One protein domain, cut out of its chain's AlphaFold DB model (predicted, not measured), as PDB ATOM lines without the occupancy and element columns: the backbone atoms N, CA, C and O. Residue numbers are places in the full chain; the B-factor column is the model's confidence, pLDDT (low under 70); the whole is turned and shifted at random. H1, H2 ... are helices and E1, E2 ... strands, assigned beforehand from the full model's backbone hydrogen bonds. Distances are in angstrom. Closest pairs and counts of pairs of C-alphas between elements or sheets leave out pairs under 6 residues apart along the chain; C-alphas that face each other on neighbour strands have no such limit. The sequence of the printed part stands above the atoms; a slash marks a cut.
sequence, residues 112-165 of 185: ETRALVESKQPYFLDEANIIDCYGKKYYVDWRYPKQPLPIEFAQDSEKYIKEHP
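This is residues 112 to 165 of the 185 residues of an uncharacterized protein of viral metagenome (UniProt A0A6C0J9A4). A short helix, H2, lies near the middle of this small fold, with the longer helix H1 packing on it, a two-stranded hairpin of E1 and E2 to one side, and H3 at the end of the printed part, farthest of the elements from the mean of the C-alphas. The long link from E2 to H2 swings out in a loop and folds back, and its residues 149 to 150 pair antiparallel with residues 138 to 139 of E2. The printed part has 54 residues, with three named helices and two named strands in the order H1, E1, E2, H2, H3; the sheet has the order E1 - E2 and is antiparallel. The class is mixed, helices and strands. The whole is compact, with a radius of gyration of the C-alphas of 10.7 A, and rounded, spanning 30 by 25 by 25 A.

H1 is residues 112 to 120, 12.7 A from first to last C-alpha, and C-alpha 112 is at (-10.358, -79.598, -33.218). E1 is residues 130 to 133, 9.9 A long, and E2 is residues 136 to 139, 10.4 A long, beginning with C-alpha 136 at (-7.944, -96.003, -35.973). H2 is residues 151 to 155, 6.8 A long. H3 is residues 157 to 163, 9.9 A long, and ends with C-alpha 163 at (-22.407, -95.120, -47.093).

H1 and H2 touch, with the C-alphas of Val 117 and Ala 154 the closest at 5.7 A. Between H1 and E2 the closest C-alphas are those of Val 117 and Tyr 139, 7.5 A apart. E1 and E2 form a hairpin, antiparallel neighbours at 144 degrees between their directions. Within hydrogen-bond range across it are N 131 and O 138, 2.8 A, and N 138 and O 131, 2.9 A. C-alphas 130 and 139 face each other at 4.2 A. The closest C-alphas of E2 and H2 are those of Tyr 138 and Ile 151, 5.6 A apart. H2 and H3 only just touch, and only at the corner by their link, with 3 pairs of C-alphas within 8 A; the closest are those of Phe 153 and Tyr 160, 5.7 A. H3 is apart from H1, E1 and E2, and E1 is apart from H2. In H1, H2 and H3 every O i to N i+4 pair is within hydrogen-bond range.

The two C-alphas farthest apart are those of Asp 126 and Glu 163, at 29.9 A. The printed part has no cut. The link from E2 to H2, 11 residues, is long; the link from H1 to E1, 9 residues, is short, and those from E1 to E2 and from H2 to H3 are tight. The mean pLDDT of the printed part is 79.5, and residues 122 to 126 and 145 to 146 are under 70, where the model's confidence is low.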
ATOM      1  N   GLU A 112      -9.252 -79.744 -32.260       88.88
ATOM      2  CA  GLU A 112     -10.358 -79.598 -33.218       88.88
ATOM      3  C   GLU A 112     -11.202 -80.870 -33.317       88.88
ATOM      4  O   GLU A 112     -12.427 -80.817 -33.280       88.88
ATOM      5  N   THR A 113     -10.540 -82.028 -33.384       86.75
ATOM      6  CA  THR A 113     -11.208 -83.331 -33.434       86.75
ATOM      7  C   THR A 113     -12.005 -83.585 -32.160       86.75
ATOM      8  O   THR A 113     -13.136 -84.061 -32.216       86.75
ATOM      9  N   ARG A 114     -11.426 -83.238 -31.006       86.62
ATOM     10  CA  ARG A 114     -12.105 -83.361 -29.716       86.62
ATOM     11  C   ARG A 114     -13.344 -82.469 -29.661       86.62
ATOM     12  O   ARG A 114     -14.425 -82.980 -29.396       86.62
ATOM     13  N   ALA A 115     -13.208 -81.192 -30.015       86.31
ATOM     14  CA  ALA A 115     -14.326 -80.250 -30.047       86.31
ATOM     15  C   ALA A 115     -15.433 -80.683 -31.025       86.31
ATOM     16  O   ALA A 115     -16.619 -80.548 -30.724       86.31
ATOM     17  N   LEU A 116     -15.063 -81.246 -32.182       86.38
ATOM     18  CA  LEU A 116     -16.021 -81.804 -33.134       86.38
ATOM     19  C   LEU A 116     -16.830 -82.939 -32.499       86.38
ATOM     20  O   LEU A 116     -18.058 -82.907 -32.556       86.38
ATOM     21  N   VAL A 117     -16.167 -83.918 -31.882       85.12
ATOM     22  CA  VAL A 117     -16.844 -85.049 -31.231       85.12
ATOM     23  C   VAL A 117     -17.746 -84.564 -30.092       85.12
ATOM     24  O   VAL A 117     -18.918 -84.937 -30.045       85.12
ATOM     25  N   GLU A 118     -17.249 -83.667 -29.238       82.25
ATOM     26  CA  GLU A 118     -18.020 -83.066 -28.140       82.25
ATOM     27  C   GLU A 118     -19.262 -82.323 -28.650       82.25
ATOM     28  O   GLU A 118     -20.325 -82.411 -28.044       82.25
ATOM     29  N   SER A 119     -19.179 -81.656 -29.809       80.50
ATOM     30  CA  SER A 119     -20.326 -80.960 -30.414       80.50
ATOM     31  C   SER A 119     -21.445 -81.896 -30.893       80.50
ATOM     32  O   SER A 119     -22.579 -81.455 -31.086       80.50
ATOM     33  N   LYS A 120     -21.136 -83.180 -31.119       76.56
ATOM     34  CA  LYS A 120     -22.079 -84.192 -31.627       76.56
ATOM     35  C   LYS A 120     -22.568 -85.147 -30.547       76.56
ATOM     36  O   LYS A 120     -23.597 -85.804 -30.749       76.56
ATOM     37  N   GLN A 121     -21.846 -85.245 -29.436       71.06
ATOM     38  CA  GLN A 121     -22.224 -86.053 -28.288       71.06
ATOM     39  C   GLN A 121     -23.257 -85.314 -27.429       71.06
ATOM     40  O   GLN A 121     -23.089 -84.137 -27.114       71.06
ATOM     41  N   PRO A 122     -24.340 -85.982 -27.011       61.03
ATOM     42  CA  PRO A 122     -25.270 -85.375 -26.068       61.03
ATOM     43  C   PRO A 122     -24.648 -85.291 -24.667       61.03
ATOM     44  O   PRO A 122     -23.743 -86.057 -24.338       61.03
ATOM     45  N   TYR A 123     -25.194 -84.408 -23.827       61.00
ATOM     46  CA  TYR A 123     -24.677 -83.961 -22.520       61.00
ATOM     47  C   TYR A 123     -24.490 -85.036 -21.425       61.00
ATOM     48  O   TYR A 123     -24.362 -84.700 -20.250       61.00
ATOM     49  N   PHE A 124     -24.530 -86.320 -21.761       59.84
ATOM     50  CA  PHE A 124     -24.335 -87.416 -20.815       59.84
ATOM     51  C   PHE A 124     -22.869 -87.638 -20.433       59.84
ATOM     52  O   PHE A 124     -22.615 -88.173 -19.356       59.84
ATOM     53  N   LEU A 125     -21.924 -87.223 -21.281       64.06
ATOM     54  CA  LEU A 125     -20.488 -87.319 -21.019       64.06
ATOM     55  C   LEU A 125     -19.922 -85.929 -20.707       64.06
ATOM     56  O   LEU A 125     -20.333 -84.941 -21.316       64.06
ATOM     57  N   ASP A 126     -19.000 -85.859 -19.746       65.25
ATOM     58  CA  ASP A 126     -18.308 -84.610 -19.393       65.25
ATOM     59  C   ASP A 126     -17.257 -84.208 -20.434       65.25
ATOM     60  O   ASP A 126     -17.012 -83.023 -20.641       65.25
ATOM     61  N   GLU A 127     -16.667 -85.195 -21.102       73.25
ATOM     62  CA  GLU A 127     -15.635 -85.034 -22.122       73.25
ATOM     63  C   GLU A 127     -15.800 -86.100 -23.210       73.25
ATOM     64  O   GLU A 127     -16.341 -87.188 -22.964       73.25
ATOM     65  N   ALA A 128     -15.294 -85.819 -24.413       80.25
ATOM     66  CA  ALA A 128     -15.276 -86.827 -25.462       80.25
ATOM     67  C   ALA A 128     -14.334 -87.980 -25.103       80.25
ATOM     68  O   ALA A 128     -13.107 -87.850 -25.120       80.25
ATOM     69  N   ASN A 129     -14.924 -89.146 -24.844       82.88
ATOM     70  CA  ASN A 129     -14.172 -90.380 -24.702       82.88
ATOM     71  C   ASN A 129     -13.776 -90.917 -26.083       82.88
ATOM     72  O   ASN A 129     -14.591 -91.534 -26.774       82.88
ATOM     73  N   ILE A 130     -12.533 -90.648 -26.479       86.94
ATOM     74  CA  ILE A 130     -11.952 -91.062 -27.755       86.94
ATOM     75  C   ILE A 130     -10.889 -92.118 -27.474       86.94
ATOM     76  O   ILE A 130     -10.001 -91.901 -26.656       86.94
ATOM     77  N   ILE A 131     -10.969 -93.237 -28.177       86.69
ATOM     78  CA  ILE A 131     -10.169 -94.441 -27.981       86.69
ATOM     79  C   ILE A 131      -9.415 -94.777 -29.271       86.69
ATOM     80  O   ILE A 131      -9.837 -94.408 -30.371       86.69
ATOM     81  N   ASP A 132      -8.283 -95.464 -29.144       83.50
ATOM     82  CA  ASP A 132      -7.543 -96.001 -30.288       83.50
ATOM     83  C   ASP A 132      -7.814 -97.501 -30.409       83.50
ATOM     84  O   ASP A 132      -7.610 -98.263 -29.465       83.50
ATOM     85  N   CYS A 133      -8.292 -97.932 -31.571       79.75
ATOM     86  CA  CYS A 133      -8.461 -99.335 -31.905       79.75
ATOM     87  C   CYS A 133      -7.681 -99.624 -33.188       79.75
ATOM     88  O   CYS A 133      -8.105 -99.255 -34.285       79.75
ATOM     89  N   TYR A 134      -6.547-100.313 -33.050       80.56
ATOM     90  CA  TYR A 134      -5.698-100.741 -34.169       80.56
ATOM     91  C   TYR A 134      -5.219 -99.586 -35.072       80.56
ATOM     92  O   TYR A 134      -5.179 -99.721 -36.295       80.56
ATOM     93  N   GLY A 135      -4.867 -98.437 -34.484       80.12
ATOM     94  CA  GLY A 135      -4.386 -97.257 -35.209       80.12
ATOM     95  C   GLY A 135      -5.502 -96.404 -35.811       80.12
ATOM     96  O   GLY A 135      -5.224 -95.387 -36.446       80.12
ATOM     97  N   LYS A 136      -6.767 -96.794 -35.614       86.38
ATOM     98  CA  LYS A 136      -7.944 -96.003 -35.973       86.38
ATOM     99  C   LYS A 136      -8.583 -95.431 -34.720       86.38
ATOM    100  O   LYS A 136      -8.658 -96.083 -33.683       86.38
ATOM    101  N   LYS A 137      -9.051 -94.192 -34.823       88.94
ATOM    102  CA  LYS A 137      -9.639 -93.475 -33.698       88.94
ATOM    103  C   LYS A 137     -11.152 -93.629 -33.712       88.94
ATOM    104  O   LYS A 137     -11.787 -93.451 -34.749       88.94
ATOM    105  N   TYR A 138     -11.708 -93.918 -32.547       89.06
ATOM    106  CA  TYR A 138     -13.143 -94.044 -32.340       89.06
ATOM    107  C   TYR A 138     -13.561 -93.234 -31.120       89.06
ATOM    108  O   TYR A 138     -12.733 -92.940 -30.267       89.06
ATOM    109  N   TYR A 139     -14.834 -92.887 -31.008       87.69
ATOM    110  CA  TYR A 139     -15.392 -92.234 -29.837       87.69
ATOM    111  C   TYR A 139     -16.609 -92.987 -29.311       87.69
ATOM    112  O   TYR A 139     -17.342 -93.633 -30.058       87.69
ATOM    113  N   VAL A 140     -16.823 -92.927 -28.002       81.88
ATOM    114  CA  VAL A 140     -17.946 -93.607 -27.352       81.88
ATOM    115  C   VAL A 140     -19.161 -92.690 -27.332       81.88
ATOM    116  O   VAL A 140     -19.089 -91.579 -26.825       81.88
ATOM    117  N   ASP A 141     -20.300 -93.147 -27.843       78.38
ATOM    118  CA  ASP A 141     -21.561 -92.404 -27.807       78.38
ATOM    119  C   ASP A 141     -22.608 -93.210 -27.039       78.38
ATOM    120  O   ASP A 141     -22.819 -94.388 -27.325       78.38
ATOM    121  N   TRP A 142     -23.288 -92.592 -26.073       71.12
ATOM    122  CA  TRP A 142     -24.297 -93.286 -25.264       71.12
ATOM    123  C   TRP A 142     -25.492 -93.776 -26.091       71.12
ATOM    124  O   TRP A 142     -26.173 -94.705 -25.665       71.12
ATOM    125  N   ARG A 143     -25.743 -93.188 -27.273       73.00
ATOM    126  CA  ARG A 143     -26.765 -93.663 -28.222       73.00
ATOM    127  C   ARG A 143     -26.396 -95.018 -28.822       73.00
ATOM    128  O   ARG A 143     -27.280 -95.789 -29.186       73.00
ATOM    129  N   TYR A 144     -25.099 -95.316 -28.893       75.69
ATOM    130  CA  TYR A 144     -24.534 -96.538 -29.460       75.69
ATOM    131  C   TYR A 144     -23.615 -97.229 -28.435       75.69
ATOM    132  O   TYR A 144     -22.432 -97.440 -28.689       75.69
ATOM    133  N   PRO A 145     -24.138 -97.644 -27.266       69.31
ATOM    134  CA  PRO A 145     -23.306 -98.071 -26.136       69.31
ATOM    135  C   PRO A 145     -22.566 -99.392 -26.387       69.31
ATOM    136  O   PRO A 145     -21.629 -99.727 -25.669       69.31
ATOM    137  N   LYS A 146     -22.994-100.167 -27.391       69.75
ATOM    138  CA  LYS A 146     -22.396-101.461 -27.739       69.75
ATOM    139  C   LYS A 146     -21.200-101.345 -28.681       69.75
ATOM    140  O   LYS A 146     -20.454-102.313 -28.796       69.75
ATOM    141  N   GLN A 147     -21.044-100.222 -29.385       76.75
ATOM    142  CA  GLN A 147     -20.030-100.092 -30.423       76.75
ATOM    143  C   GLN A 147     -19.488 -98.660 -30.485       76.75
ATOM    144  O   GLN A 147     -20.264 -97.727 -30.688       76.75
ATOM    145  N   PRO A 148     -18.164 -98.472 -30.352       84.62
ATOM    146  CA  PRO A 148     -17.564 -97.158 -30.501       84.62
ATOM    147  C   PRO A 148     -17.672 -96.689 -31.961       84.62
ATOM    148  O   PRO A 148     -17.548 -97.476 -32.903       84.62
ATOM    149  N   LEU A 149     -17.927 -95.396 -32.138       85.00
ATOM    150  CA  LEU A 149     -18.184 -94.772 -33.429       85.00
ATOM    151  C   LEU A 149     -16.896 -94.217 -34.043       85.00
ATOM    152  O   LEU A 149     -16.067 -93.664 -33.328       85.00
ATOM    153  N   PRO A 150     -16.705 -94.331 -35.360       89.94
ATOM    154  CA  PRO A 150     -15.561 -93.733 -36.038       89.94
ATOM    155  C   PRO A 150     -15.662 -92.201 -36.035       89.94
ATOM    156  O   PRO A 150     -16.762 -91.650 -36.058       89.94
ATOM    157  N   ILE A 151     -14.529 -91.493 -36.031       89.44
ATOM    158  CA  ILE A 151     -14.510 -90.013 -36.009       89.44
ATOM    159  C   ILE A 151     -15.218 -89.415 -37.229       89.44
ATOM    160  O   ILE A 151     -15.864 -88.373 -37.126       89.44
ATOM    161  N   GLU A 152     -15.157 -90.094 -38.369       89.50
ATOM    162  CA  GLU A 152     -15.840 -89.726 -39.607       89.50
ATOM    163  C   GLU A 152     -17.360 -89.605 -39.411       89.50
ATOM    164  O   GLU A 152     -18.001 -88.758 -40.034       89.50
ATOM    165  N   PHE A 153     -17.938 -90.377 -38.481       86.44
ATOM    166  CA  PHE A 153     -19.353 -90.268 -38.120       86.44
ATOM    167  C   PHE A 153     -19.682 -88.910 -37.480       86.44
ATOM    168  O   PHE A 153     -20.764 -88.369 -37.697       86.44
ATOM    169  N   ALA A 154     -18.755 -88.326 -36.710       86.31
ATOM    170  CA  ALA A 154     -18.945 -87.008 -36.104       86.31
ATOM    171  C   ALA A 154     -18.802 -85.864 -37.124       86.31
ATOM    172  O   ALA A 154     -19.384 -84.795 -36.927       86.31
ATOM    173  N   GLN A 155     -18.057 -86.072 -38.215       86.88
ATOM    174  CA  GLN A 155     -17.908 -85.084 -39.288       86.88
ATOM    175  C   GLN A 155     -19.211 -84.920 -40.074       86.88
ATOM    176  O   GLN A 155     -19.720 -83.806 -40.197       86.88
ATOM    177  N   ASP A 156     -19.770 -86.030 -40.558       82.56
ATOM    178  CA  ASP A 156     -21.030 -86.052 -41.298       82.56
ATOM    179  C   ASP A 156     -21.754 -87.382 -41.063       82.56
ATOM    180  O   ASP A 156     -21.547 -88.375 -41.766       82.56
ATOM    181  N   SER A 157     -22.619 -87.401 -40.048       78.88
ATOM    182  CA  SER A 157     -23.365 -88.604 -39.682       78.88
ATOM    183  C   SER A 157     -24.315 -89.050 -40.791       78.88
ATOM    184  O   SER A 157     -24.515 -90.245 -40.976       78.88
ATOM    185  N   GLU A 158     -24.909 -88.115 -41.538       76.38
ATOM    186  CA  GLU A 158     -25.889 -88.452 -42.574       76.38
ATOM    187  C   GLU A 158     -25.215 -89.154 -43.750       76.38
ATOM    188  O   GLU A 158     -25.658 -90.223 -44.183       76.38
ATOM    189  N   LYS A 159     -24.109 -88.583 -44.235       79.25
ATOM    190  CA  LYS A 159     -23.299 -89.207 -45.276       79.25
ATOM    191  C   LYS A 159     -22.751 -90.553 -44.814       79.25
ATOM    192  O   LYS A 159     -22.869 -91.532 -45.550       79.25
ATOM    193  N   TYR A 160     -22.229 -90.627 -43.588       81.69
ATOM    194  CA  TYR A 160     -21.664 -91.864 -43.053       81.69
ATOM    195  C   TYR A 160     -22.698 -92.998 -43.023       81.69
ATOM    196  O   TYR A 160     -22.404 -94.118 -43.437       81.69
ATOM    197  N   ILE A 161     -23.925 -92.705 -42.585       72.44
ATOM    198  CA  ILE A 161     -25.023 -93.674 -42.540       72.44
ATOM    199  C   ILE A 161     -25.435 -94.128 -43.950       72.44
ATOM    200  O   ILE A 161     -25.627 -95.324 -44.167       72.44
ATOM    201  N   LYS A 162     -25.519 -93.204 -44.922       72.88
ATOM    202  CA  LYS A 162     -25.827 -93.537 -46.328       72.88
ATOM    203  C   LYS A 162     -24.786 -94.472 -46.947       72.88
ATOM    204  O   LYS A 162     -25.149 -95.356 -47.718       72.88
ATOM    205  N   GLU A 163     -23.514 -94.284 -46.611       81.00
ATOM    206  CA  GLU A 163     -22.407 -95.120 -47.093       81.00
ATOM    207  C   GLU A 163     -22.304 -96.462 -46.343       81.00
ATOM    208  O   GLU A 163     -21.816 -97.442 -46.905       81.00
ATOM    209  N   HIS A 164     -22.813 -96.539 -45.105       75.44
ATOM    210  CA  HIS A 164     -22.737 -97.723 -44.240       75.44
ATOM    211  C   HIS A 164     -24.119 -98.203 -43.735       75.44
ATOM    212  O   HIS A 164     -24.315 -98.373 -42.524       75.44
ATOM    213  N   PRO A 165     -25.082 -98.493 -44.632       70.56
ATOM    214  CA  PRO A 165     -26.464 -98.794 -44.248       70.56
ATOM    215  C   PRO A 165     -26.618-100.104 -43.458       70.56
ATOM    216  O   PRO A 165     -27.592-100.277 -42.731       70.56
TER     217      PRO A 165